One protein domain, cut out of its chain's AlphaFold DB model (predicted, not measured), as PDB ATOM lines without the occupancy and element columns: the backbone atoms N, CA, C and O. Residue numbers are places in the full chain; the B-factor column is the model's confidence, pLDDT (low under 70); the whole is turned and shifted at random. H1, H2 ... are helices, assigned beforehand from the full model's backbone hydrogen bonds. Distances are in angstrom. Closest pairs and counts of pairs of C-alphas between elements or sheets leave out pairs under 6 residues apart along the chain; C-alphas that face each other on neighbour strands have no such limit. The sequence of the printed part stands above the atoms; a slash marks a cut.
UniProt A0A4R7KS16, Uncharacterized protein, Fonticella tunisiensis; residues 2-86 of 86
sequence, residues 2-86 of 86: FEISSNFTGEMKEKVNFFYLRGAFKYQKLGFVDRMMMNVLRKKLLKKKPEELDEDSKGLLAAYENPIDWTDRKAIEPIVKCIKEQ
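This is residues 2 to 86 of the 86 residues of an uncharacterized protein of Fonticella tunisiensis (UniProt A0A4R7KS16). An open fork: H3 and H4 form the head, and two extended links run from it to separate arms, H1 with H2 and H5. The 85 printed residues have five named helices, H1 to H5, and no named strand: all helix. The whole is loose, radius of gyration of the C-alphas 17.0 A, spanning 46 by 28 by 28 A.

H1, residues 2 to 7, begins at C-alpha 2 (183.777, 213.866, 161.211). H2 is residues 10 to 15; H3, 32 to 46, 21.0 A long; H4, 55 to 65, 16.3 A. H5, 73 to 84, 17.6 A, ends at C-alpha 84 (161.241, 200.349, 169.001).

H3, with residues 42 to 45 alone, only just touches H4, with 3 C-alpha pairs within 8 A, closest Arg 42 and Leu 61, 6.7 A; steep tilt, 54 degrees, opposite ways. H1, H2 and H5 touch no helix. Residues 24 to 25 pair antiparallel with 68 to 69. Every O i to N i+4 pair is within hydrogen-bond range in H1, H2 and H3; H4 has 6 of 7, H5 5 of 8.

The printed part has no cut. H2 to H3 is a long link. Residues 2, 3, 5 and 86 have pLDDT under 70.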
ATOM      1  N   PHE A   2     182.458 213.548 160.635       52.62
ATOM      2  CA  PHE A   2     183.777 213.866 161.211       52.62
ATOM      3  C   PHE A   2     183.705 214.670 162.531       52.62
ATOM      4  O   PHE A   2     184.469 214.429 163.449       52.62
ATOM      5  N   GLU A   3     182.725 215.561 162.699       61.41
ATOM      6  CA  GLU A   3     182.588 216.342 163.947       61.41
ATOM      7  C   GLU A   3     182.104 215.517 165.151       61.41
ATOM      8  O   GLU A   3     182.411 215.831 166.300       61.41
ATOM      9  N   ILE A   4     181.378 214.420 164.909       71.62
ATOM     10  CA  ILE A   4     180.971 213.503 165.984       71.62
ATOM     11  C   ILE A   4     182.208 212.760 166.507       71.62
ATOM     12  O   ILE A   4     182.304 212.466 167.699       71.62
ATOM     13  N   SER A   5     183.189 212.481 165.638       68.50
ATOM     14  CA  SER A   5     184.404 211.787 166.055       68.50
ATOM     15  C   SER A   5     185.329 212.663 166.901       68.50
ATOM     16  O   SER A   5     185.953 212.115 167.810       68.50
ATOM     17  N   SER A   6     185.363 213.983 166.676       77.31
ATOM     18  CA  SER A   6     186.220 214.918 167.417       77.31
ATOM     19  C   SER A   6     185.638 215.397 168.750       77.31
ATOM     20  O   SER A   6     186.405 215.688 169.662       77.31
ATOM     21  N   ASN A   7     184.308 215.480 168.876       86.00
ATOM     22  CA  ASN A   7     183.664 216.144 170.022       86.00
ATOM     23  C   ASN A   7     183.131 215.187 171.104       86.00
ATOM     24  O   ASN A   7     182.791 215.640 172.193       86.00
ATOM     25  N   PHE A   8     183.059 213.878 170.832       86.44
ATOM     26  CA  PHE A   8     182.555 212.873 171.777       86.44
ATOM     27  C   PHE A   8     183.637 211.847 172.134       86.44
ATOM     28  O   PHE A   8     184.356 211.353 171.255       86.44
ATOM     29  N   THR A   9     183.734 211.488 173.418       87.06
ATOM     30  CA  THR A   9     184.630 210.414 173.881       87.06
ATOM     31  C   THR A   9     184.172 209.052 173.346       87.06
ATOM     32  O   THR A   9     183.035 208.905 172.897       87.06
ATOM     33  N   GLY A  10     185.054 208.046 173.376       85.44
ATOM     34  CA  GLY A  10     184.706 206.681 172.952       85.44
ATOM     35  C   GLY A  10     183.486 206.137 173.703       85.44
ATOM     36  O   GLY A  10     182.517 205.723 173.079       85.44
ATOM     37  N   GLU A  11     183.482 206.283 175.028       87.31
ATOM     38  CA  GLU A  11     182.384 205.837 175.893       87.31
ATOM     39  C   GLU A  11     181.046 206.530 175.574       87.31
ATOM     40  O   GLU A  11     179.993 205.896 175.581       87.31
ATOM     41  N   MET A  12     181.061 207.830 175.255       88.25
ATOM     42  CA  MET A  12     179.838 208.551 174.880       88.25
ATOM     43  C   MET A  12     179.265 208.056 173.552       88.25
ATOM     44  O   MET A  12     178.048 207.993 173.399       88.25
ATOM     45  N   LYS A  13     180.125 207.688 172.597       84.56
ATOM     46  CA  LYS A  13     179.688 207.190 171.284       84.56
ATOM     47  C   LYS A  13     178.996 205.835 171.370       84.56
ATOM     48  O   LYS A  13     178.131 205.560 170.550       84.56
ATOM     49  N   GLU A  14     179.355 205.017 172.352       85.88
ATOM     50  CA  GLU A  14     178.713 203.719 172.586       85.88
ATOM     51  C   GLU A  14     177.342 203.856 173.261       85.88
ATOM     52  O   GLU A  14     176.483 202.995 173.099       85.88
ATOM     53  N   LYS A  15     177.122 204.944 174.011       88.31
ATOM     54  CA  LYS A  15     175.906 205.158 174.812       88.31
ATOM     55  C   LYS A  15     174.878 206.083 174.159       88.31
ATOM     56  O   LYS A  15     173.744 206.148 174.627       88.31
ATOM     57  N   VAL A  16     175.257 206.823 173.115       88.56
ATOM     58  CA  VAL A  16     174.405 207.835 172.475       88.56
ATOM     59  C   VAL A  16     174.184 207.499 171.006       88.56
ATOM     60  O   VAL A  16     175.129 207.334 170.239       88.56
ATOM     61  N   ASN A  17     172.917 207.470 170.596       89.31
ATOM     62  CA  ASN A  17     172.538 207.314 169.196       89.31
ATOM     63  C   ASN A  17     172.572 208.667 168.476       89.31
ATOM     64  O   ASN A  17     172.007 209.651 168.956       89.31
ATOM     65  N   PHE A  18     173.203 208.711 167.302       89.62
ATOM     66  CA  PHE A  18     173.304 209.918 166.484       89.62
ATOM     67  C   PHE A  18     172.396 209.822 165.264       89.62
ATOM     68  O   PHE A  18     172.463 208.864 164.497       89.62
ATOM     69  N   PHE A  19     171.605 210.868 165.041       91.81
ATOM     70  CA  PHE A  19     170.720 210.983 163.888       91.81
ATOM     71  C   PHE A  19     170.991 212.298 163.170       91.81
ATOM     72  O   PHE A  19     171.147 213.340 163.806       91.81
ATOM     73  N   TYR A  20     171.045 212.255 161.842       90.06
ATOM     74  CA  TYR A  20     171.226 213.445 161.022       90.06
ATOM     75  C   TYR A  20     169.912 213.801 160.329       90.06
ATOM     76  O   TYR A  20     169.444 213.070 159.459       90.06
ATOM     77  N   LEU A  21     169.328 214.932 160.722       92.69
ATOM     78  CA  LEU A  21     168.110 215.474 160.132       92.69
ATOM     79  C   LEU A  21     168.476 216.765 159.412       92.69
ATOM     80  O   LEU A  21     168.621 217.820 160.032       92.69
ATOM     81  N   ARG A  22     168.673 216.673 158.095       90.50
ATOM     82  CA  ARG A  22     168.989 217.843 157.277       90.50
ATOM     83  C   ARG A  22     167.767 218.764 157.221       90.50
ATOM     84  O   ARG A  22     166.667 218.317 156.915       90.50
ATOM     85  N   GLY A  23     167.965 220.035 157.563       91.06
ATOM     86  CA  GLY A  23     166.905 221.044 157.577       91.06
ATOM     87  C   GLY A  23     166.785 221.818 156.264       91.06
ATOM     88  O   GLY A  23     167.338 221.430 155.239       91.06
ATOM     89  N   ALA A  24     166.102 222.961 156.314       92.38
ATOM     90  CA  ALA A  24     165.993 223.908 155.205       92.38
ATOM     91  C   ALA A  24     166.898 225.129 155.411       92.38
ATOM     92  O   ALA A  24     167.138 225.551 156.544       92.38
ATOM     93  N   PHE A  25     167.320 225.767 154.319       92.06
ATOM     94  CA  PHE A  25     168.043 227.034 154.355       92.06
ATOM     95  C   PHE A  25     167.344 228.101 153.512       92.06
ATOM     96  O   PHE A  25     167.088 227.926 152.320       92.06
ATOM     97  N   LYS A  26     167.039 229.243 154.143       93.56
ATOM     98  CA  LYS A  26     166.381 230.385 153.494       93.56
ATOM     99  C   LYS A  26     167.125 231.674 153.824       93.56
ATOM    100  O   LYS A  26     166.835 232.312 154.834       93.56
ATOM    101  N   TYR A  27     168.038 232.091 152.944       91.19
ATOM    102  CA  TYR A  27     168.858 233.292 153.145       91.19
ATOM    103  C   TYR A  27     168.024 234.560 153.416       91.19
ATOM    104  O   TYR A  27     168.365 235.371 154.274       91.19
ATOM    105  N   GLN A  28     166.874 234.697 152.750       89.00
ATOM    106  CA  GLN A  28     165.970 235.843 152.907       89.00
ATOM    107  C   GLN A  28     165.366 235.975 154.316       89.00
ATOM    108  O   GLN A  28     164.980 237.073 154.711       89.00
ATOM    109  N   LYS A  29     165.285 234.876 155.079       92.50
ATOM    110  CA  LYS A  29     164.730 234.867 156.441       92.50
ATOM    111  C   LYS A  29     165.767 235.175 157.527       92.50
ATOM    112  O   LYS A  29     165.394 235.280 158.689       92.50
ATOM    113  N   LEU A  30     167.045 235.300 157.170       92.19
ATOM    114  CA  LEU A  30     168.123 235.536 158.128       92.19
ATOM    115  C   LEU A  30     168.098 236.968 158.693       92.19
ATOM    116  O   LEU A  30     167.719 237.929 158.009       92.19
ATOM    117  N   GLY A  31     168.572 237.129 159.930       95.44
ATOM    118  CA  GLY A  31     168.824 238.440 160.531       95.44
ATOM    119  C   GLY A  31     169.929 239.210 159.800       95.44
ATOM    120  O   GLY A  31     170.623 238.676 158.936       95.44
ATOM    121  N   PHE A  32     170.098 240.494 160.119       94.56
ATOM    122  CA  PHE A  32     171.116 241.335 159.470       94.56
ATOM    123  C   PHE A  32     172.545 240.823 159.719       94.56
ATOM    124  O   PHE A  32     173.331 240.698 158.779       94.56
ATOM    125  N   VAL A  33     172.853 240.470 160.971       95.50
ATOM    126  CA  VAL A  33     174.168 239.949 161.377       95.50
ATOM    127  C   VAL A  33     174.456 238.608 160.699       95.50
ATOM    128  O   VAL A  33     175.506 238.446 160.076       95.50
ATOM    129  N   ASP A  34     173.494 237.684 160.720       93.88
ATOM    130  CA  ASP A  34     173.635 236.376 160.070       93.88
ATOM    131  C   ASP A  34     173.838 236.523 158.558       93.88
ATOM    132  O   ASP A  34     174.697 235.865 157.974       93.88
ATOM    133  N   ARG A  35     173.114 237.446 157.907       94.19
ATOM    134  CA  ARG A  35     173.314 237.748 156.480       94.19
ATOM    135  C   ARG A  35     174.721 238.253 156.191       94.19
ATOM    136  O   ARG A  35     175.320 237.830 155.203       94.19
ATOM    137  N   MET A  36     175.273 239.132 157.028       95.31
ATOM    138  CA  MET A  36     176.658 239.592 156.875       95.31
ATOM    139  C   MET A  36     177.648 238.430 156.969       95.31
ATOM    140  O   MET A  36     178.510 238.294 156.099       95.31
ATOM    141  N   MET A  37     177.491 237.567 157.974       95.94
ATOM    142  CA  MET A  37     178.340 236.392 158.162       95.94
ATOM    143  C   MET A  37     178.269 235.447 156.955       95.94
ATOM    144  O   MET A  37     179.297 235.069 156.388       95.94
ATOM    145  N   MET A  38     177.058 235.145 156.496       94.94
ATOM    146  CA  MET A  38     176.835 234.289 155.335       94.94
ATOM    147  C   MET A  38     177.397 234.916 154.051       94.94
ATOM    148  O   MET A  38     178.028 234.232 153.254       94.94
ATOM    149  N   ASN A  39     177.327 236.236 153.870       93.81
ATOM    150  CA  ASN A  39     177.979 236.891 152.730       93.81
ATOM    151  C   ASN A  39     179.503 236.721 152.719       93.81
ATOM    152  O   ASN A  39     180.093 236.568 151.645       93.81
ATOM    153  N   VAL A  40     180.154 236.742 153.884       95.00
ATOM    154  CA  VAL A  40     181.594 236.460 153.981       95.00
ATOM    155  C   VAL A  40     181.877 235.020 153.559       95.00
ATOM    156  O   VAL A  40     182.795 234.788 152.767       95.00
ATOM    157  N   LEU A  41     181.065 234.065 154.019       93.94
ATOM    158  CA  LEU A  41     181.174 232.663 153.618       93.94
ATOM    159  C   LEU A  41     180.962 232.487 152.107       93.94
ATOM    160  O   LEU A  41     181.816 231.904 151.443       93.94
ATOM    161  N   ARG A  42     179.902 233.073 151.535       94.00
ATOM    162  CA  ARG A  42     179.630 233.071 150.088       94.00
ATOM    163  C   ARG A  42     180.830 233.570 149.292       94.00
ATOM    164  O   ARG A  42     181.260 232.914 148.351       94.00
ATOM    165  N   LYS A  43     181.415 234.705 149.690       93.94
ATOM    166  CA  LYS A  43     182.608 235.264 149.031       93.94
ATOM    167  C   LYS A  43     183.812 234.328 149.103       93.94
ATOM    168  O   LYS A  43     184.581 234.285 148.151       93.94
ATOM    169  N   LYS A  44     184.005 233.609 150.212       92.62
ATOM    170  CA  LYS A  44     185.077 232.608 150.322       92.62
ATOM    171  C   LYS A  44     184.830 231.420 149.393       92.62
ATOM    172  O   LYS A  44     185.759 231.005 148.715       92.62
ATOM    173  N   LEU A  45     183.598 230.914 149.333       92.38
ATOM    174  CA  LEU A  45     183.240 229.779 148.477       92.38
ATOM    175  C   LEU A  45     183.369 230.118 146.987       92.38
ATOM    176  O   LEU A  45     183.943 229.338 146.244       92.38
ATOM    177  N   LEU A  46     182.947 231.314 146.565       90.94
ATOM    178  CA  LEU A  46     183.082 231.770 145.172       90.94
ATOM    179  C   LEU A  46     184.536 231.967 144.713       90.94
ATOM    180  O   LEU A  46     184.788 232.062 143.517       90.94
ATOM    181  N   LYS A  47     185.491 232.076 145.645       92.25
ATOM    182  CA  LYS A  47     186.925 232.176 145.330       92.25
ATOM    183  C   LYS A  47     187.601 230.816 145.174       92.25
ATOM    184  O   LYS A  47     188.719 230.772 144.669       92.25
ATOM    185  N   LYS A  48     186.973 229.741 145.654       90.38
ATOM    186  CA  LYS A  48     187.488 228.382 145.481       90.38
ATOM    187  C   LYS A  48     187.255 227.918 144.050       90.38
ATOM    188  O   LYS A  48     186.319 228.371 143.390       90.38
ATOM    189  N   LYS A  49     188.096 227.001 143.581       87.12
ATOM    190  CA  LYS A  49     187.880 226.376 142.276       87.12
ATOM    191  C   LYS A  49     186.678 225.419 142.334       87.12
ATOM    192  O   LYS A  49     186.434 224.845 143.397       87.12
ATOM    193  N   PRO A  50     185.936 225.211 141.231       81.19
ATOM    194  CA  PRO A  50     184.788 224.301 141.208       81.19
ATOM    195  C   PRO A  50     185.111 222.878 141.678       81.19
ATOM    196  O   PRO A  50     184.265 222.232 142.293       81.19
ATOM    197  N   GLU A  51     186.335 222.408 141.435       85.94
ATOM    198  CA  GLU A  51     186.813 221.079 141.827       85.94
ATOM    199  C   GLU A  51     187.087 220.964 143.339       85.94
ATOM    200  O   GLU A  51     187.128 219.863 143.879       85.94
ATOM    201  N   GLU A  52     187.255 222.093 144.033       87.25
ATOM    202  CA  GLU A  52     187.492 222.169 145.483       87.25
ATOM    203  C   GLU A  52     186.191 222.340 146.288       87.25
ATOM    204  O   GLU A  52     186.221 222.378 147.523       87.25
ATOM    205  N   LEU A  53     185.055 222.513 145.605       87.88
ATOM    206  CA  LEU A  53     183.748 222.653 146.235       87.88
ATOM    207  C   LEU A  53     183.122 221.274 146.440       87.88
ATOM    208  O   LEU A  53     182.803 220.572 145.479       87.88
ATOM    209  N   ASP A  54     182.900 220.915 147.701       89.31
ATOM    210  CA  ASP A  54     182.085 219.757 148.050       89.31
ATOM    211  C   ASP A  54     180.596 220.004 147.739       89.31
ATOM    212  O   ASP A  54     180.150 221.127 147.471       89.31
ATOM    213  N   GLU A  55     179.814 218.927 147.747       87.62
ATOM    214  CA  GLU A  55     178.383 218.975 147.431       87.62
ATOM    215  C   GLU A  55     177.599 219.884 148.387       87.62
ATOM    216  O   GLU A  55     176.672 220.578 147.968       87.62
ATOM    217  N   ASP A  56     178.008 219.963 149.655       87.25
ATOM    218  CA  ASP A  56     177.385 220.861 150.624       87.25
ATOM    219  C   ASP A  56     177.674 222.334 150.314       87.25
ATOM    220  O   ASP A  56     176.764 223.162 150.387       87.25
ATOM    221  N   SER A  57     178.893 222.673 149.893       90.56
ATOM    222  CA  SER A  57     179.261 224.023 149.463       90.56
ATOM    223  C   SER A  57     178.509 224.438 148.203       90.56
ATOM    224  O   SER A  57     178.029 225.571 148.123       90.56
ATOM    225  N   LYS A  58     178.366 223.530 147.228       90.81
ATOM    226  CA  LYS A  58     177.561 223.766 146.018       90.81
ATOM    227  C   LYS A  58     176.089 223.976 146.371       90.81
ATOM    228  O   LYS A  58     175.487 224.956 145.931       90.81
ATOM    229  N   GLY A  59     175.533 223.107 147.217       89.69
ATOM    230  CA  GLY A  59     174.163 223.222 147.710       89.69
ATOM    231  C   GLY A  59     173.929 224.531 148.461       89.69
ATOM    232  O   GLY A  59     172.932 225.208 148.230       89.69
ATOM    233  N   LEU A  60     174.873 224.941 149.308       91.56
ATOM    234  CA  LEU A  60     174.797 226.202 150.033       91.56
ATOM    235  C   LEU A  60     174.864 227.413 149.091       91.56
ATOM    236  O   LEU A  60     174.105 228.359 149.287       91.56
ATOM    237  N   LEU A  61     175.734 227.395 148.072       91.94
ATOM    238  CA  LEU A  61     175.822 228.460 147.065       91.94
ATOM    239  C   LEU A  61     174.502 228.637 146.309       91.94
ATOM    240  O   LEU A  61     174.021 229.766 146.200       91.94
ATOM    241  N   ALA A  62     173.885 227.536 145.872       90.62
ATOM    242  CA  ALA A  62     172.566 227.557 145.242       90.62
ATOM    243  C   ALA A  62     171.485 228.123 146.186       90.62
ATOM    244  O   ALA A  62     170.586 228.849 145.752       90.62
ATOM    245  N   ALA A  63     171.622 227.869 147.492       91.25
ATOM    246  CA  ALA A  63     170.662 228.290 148.505       91.25
ATOM    247  C   ALA A  63     170.658 229.806 148.821       91.25
ATOM    248  O   ALA A  63     169.742 230.299 149.489       91.25
ATOM    249  N   TYR A  64     171.665 230.564 148.360       89.00
ATOM    250  CA  TYR A  64     171.665 232.034 148.459       89.00
ATOM    251  C   TYR A  64     170.706 232.690 147.469       89.00
ATOM    252  O   TYR A  64     170.154 233.746 147.775       89.00
ATOM    253  N   GLU A  65     170.545 232.093 146.288       86.38
ATOM    254  CA  GLU A  65     169.705 232.630 145.214       86.38
ATOM    255  C   GLU A  65     168.269 232.143 145.369       86.38
ATOM    256  O   GLU A  65     167.335 232.944 145.372       86.38
ATOM    257  N   ASN A  66     168.107 230.838 145.586       88.56
ATOM    258  CA  ASN A  66     166.812 230.203 145.763       88.56
ATOM    259  C   ASN A  66     166.772 229.488 147.112       88.56
ATOM    260  O   ASN A  66     167.679 228.719 147.402       88.56
ATOM    261  N   PRO A  67     165.744 229.688 147.953       90.50
ATOM    262  CA  PRO A  67     165.581 228.903 149.171       90.50
ATOM    263  C   PRO A  67     165.590 227.398 148.868       90.50
ATOM    264  O   PRO A  67     164.830 226.949 148.012       90.50
ATOM    265  N   ILE A  68     166.401 226.623 149.593       90.81
ATOM    266  CA  ILE A  68     166.460 225.163 149.437       90.81
ATOM    267  C   ILE A  68     165.952 224.500 150.709       90.81
ATOM    268  O   ILE A  68     166.295 224.895 151.825       90.81
ATOM    269  N   ASP A  69     165.115 223.486 150.530       91.62
ATOM    270  CA  ASP A  69     164.574 222.668 151.601       91.62
ATOM    271  C   ASP A  69     165.034 221.221 151.407       91.62
ATOM    272  O   ASP A  69     164.676 220.587 150.417       91.62
ATOM    273  N   TRP A  70     165.862 220.722 152.328       90.81
ATOM    274  CA  TRP A  70     166.316 219.328 152.337       90.81
ATOM    275  C   TRP A  70     165.574 218.479 153.375       90.81
ATOM    276  O   TRP A  70     165.993 217.357 153.659       90.81
ATOM    277  N   THR A  71     164.507 219.014 153.969       91.94
ATOM    278  CA  THR A  71     163.754 218.314 155.006       91.94
ATOM    279  C   THR A  71     163.082 217.081 154.414       91.94
ATOM    280  O   THR A  71     162.260 217.182 153.504       91.94
ATOM    281  N   ASP A  72     163.381 215.915 154.980       94.31
ATOM    282  CA  ASP A  72     162.723 214.656 154.640       94.31
ATOM    283  C   ASP A  72     162.104 214.042 155.898       94.31
ATOM    284  O   ASP A  72     162.787 213.791 156.891       94.31
ATOM    285  N   ARG A  73     160.795 213.765 155.857       92.69
ATOM    286  CA  ARG A  73     160.100 213.075 156.955       92.69
ATOM    287  C   ARG A  73     160.643 211.665 157.171       92.69
ATOM    288  O   ARG A  73     160.624 211.192 158.303       92.69
ATOM    289  N   LYS A  74     161.164 211.018 156.125       94.25
ATOM    290  CA  LYS A  74     161.792 209.696 156.232       94.25
ATOM    291  C   LYS A  74     163.066 209.725 157.073       94.25
ATOM    292  O   LYS A  74     163.419 208.713 157.664       94.25
ATOM    293  N   ALA A  75     163.706 210.888 157.243       92.56
ATOM    294  CA  ALA A  75     164.861 211.030 158.133       92.56
ATOM    295  C   ALA A  75     164.530 210.747 159.615       92.56
ATOM    296  O   ALA A  75     165.438 210.567 160.423       92.56
ATOM    297  N   ILE A  76     163.241 210.681 159.978       94.81
ATOM    298  CA  ILE A  76     162.768 210.302 161.317       94.81
ATOM    299  C   ILE A  76     162.720 208.774 161.496       94.81
ATOM    300  O   ILE A  76     162.773 208.289 162.626       94.81
ATOM    301  N   GLU A  77     162.655 207.989 160.416       94.88
ATOM    302  CA  GLU A  77     162.540 206.524 160.483       94.88
ATOM    303  C   GLU A  77     163.637 205.860 161.335       94.88
ATOM    304  O   GLU A  77     163.286 205.023 162.172       94.88
ATOM    305  N   PRO A  78     164.930 206.246 161.235       93.81
ATOM    306  CA  PRO A  78     165.977 205.675 162.079       93.81
ATOM    307  C   PRO A  78     165.757 205.936 163.575       93.81
ATOM    308  O   PRO A  78     166.074 205.076 164.391       93.81
ATOM    309  N   ILE A  79     165.177 207.087 163.940       94.56
ATOM    310  CA  ILE A  79     164.857 207.420 165.336       94.56
ATOM    311  C   ILE A  79     163.744 206.508 165.845       94.56
ATOM    312  O   ILE A  79     163.861 205.907 166.910       94.56
ATOM    313  N   VAL A  80     162.663 206.379 165.072       95.25
ATOM    314  CA  VAL A  80     161.518 205.533 165.443       95.25
ATOM    315  C   VAL A  80     161.946 204.076 165.569       95.25
ATOM    316  O   VAL A  80     161.528 203.396 166.503       95.25
ATOM    317  N   LYS A  81     162.787 203.602 164.645       95.00
ATOM    318  CA  LYS A  81     163.362 202.259 164.694       95.00
ATOM    319  C   LYS A  81     164.205 202.068 165.955       95.00
ATOM    320  O   LYS A  81     163.961 201.122 166.690       95.00
ATOM    321  N   CYS A  82     165.104 203.008 166.248       93.69
ATOM    322  CA  CYS A  82     165.947 202.961 167.438       93.69
ATOM    323  C   CYS A  82     165.133 202.847 168.733       93.69
ATOM    324  O   CYS A  82     165.489 202.042 169.578       93.69
ATOM    325  N   ILE A  83     164.028 203.589 168.871       93.75
ATOM    326  CA  ILE A  83     163.162 203.531 170.065       93.75
ATOM    327  C   ILE A  83     162.403 202.199 170.162       93.75
ATOM    328  O   ILE A  83     162.186 201.697 171.257       93.75
ATOM    329  N   LYS A  84     161.970 201.630 169.030       93.31
ATOM    330  CA  LYS A  84     161.241 200.349 169.001       93.31
ATOM    331  C   LYS A  84     162.129 199.132 169.256       93.31
ATOM    332  O   LYS A  84     161.606 198.094 169.639       93.31
ATOM    333  N   GLU A  85     163.421 199.247 168.967       82.69
ATOM    334  CA  GLU A  85     164.428 198.195 169.157       82.69
ATOM    335  C   GLU A  85     165.143 198.297 170.519       82.69
ATOM    336  O   GLU A  85     166.114 197.573 170.738       82.69
ATOM    337  N   GLN A  86     164.678 199.185 171.416       59.31
ATOM    338  CA  GLN A  86     165.106 199.231 172.822       59.31
ATOM    339  C   GLN A  86     164.487 198.115 173.663       59.31
ATOM    340  O   GLN A  86     163.324 197.736 173.397       59.31
TER     341      GLN A  86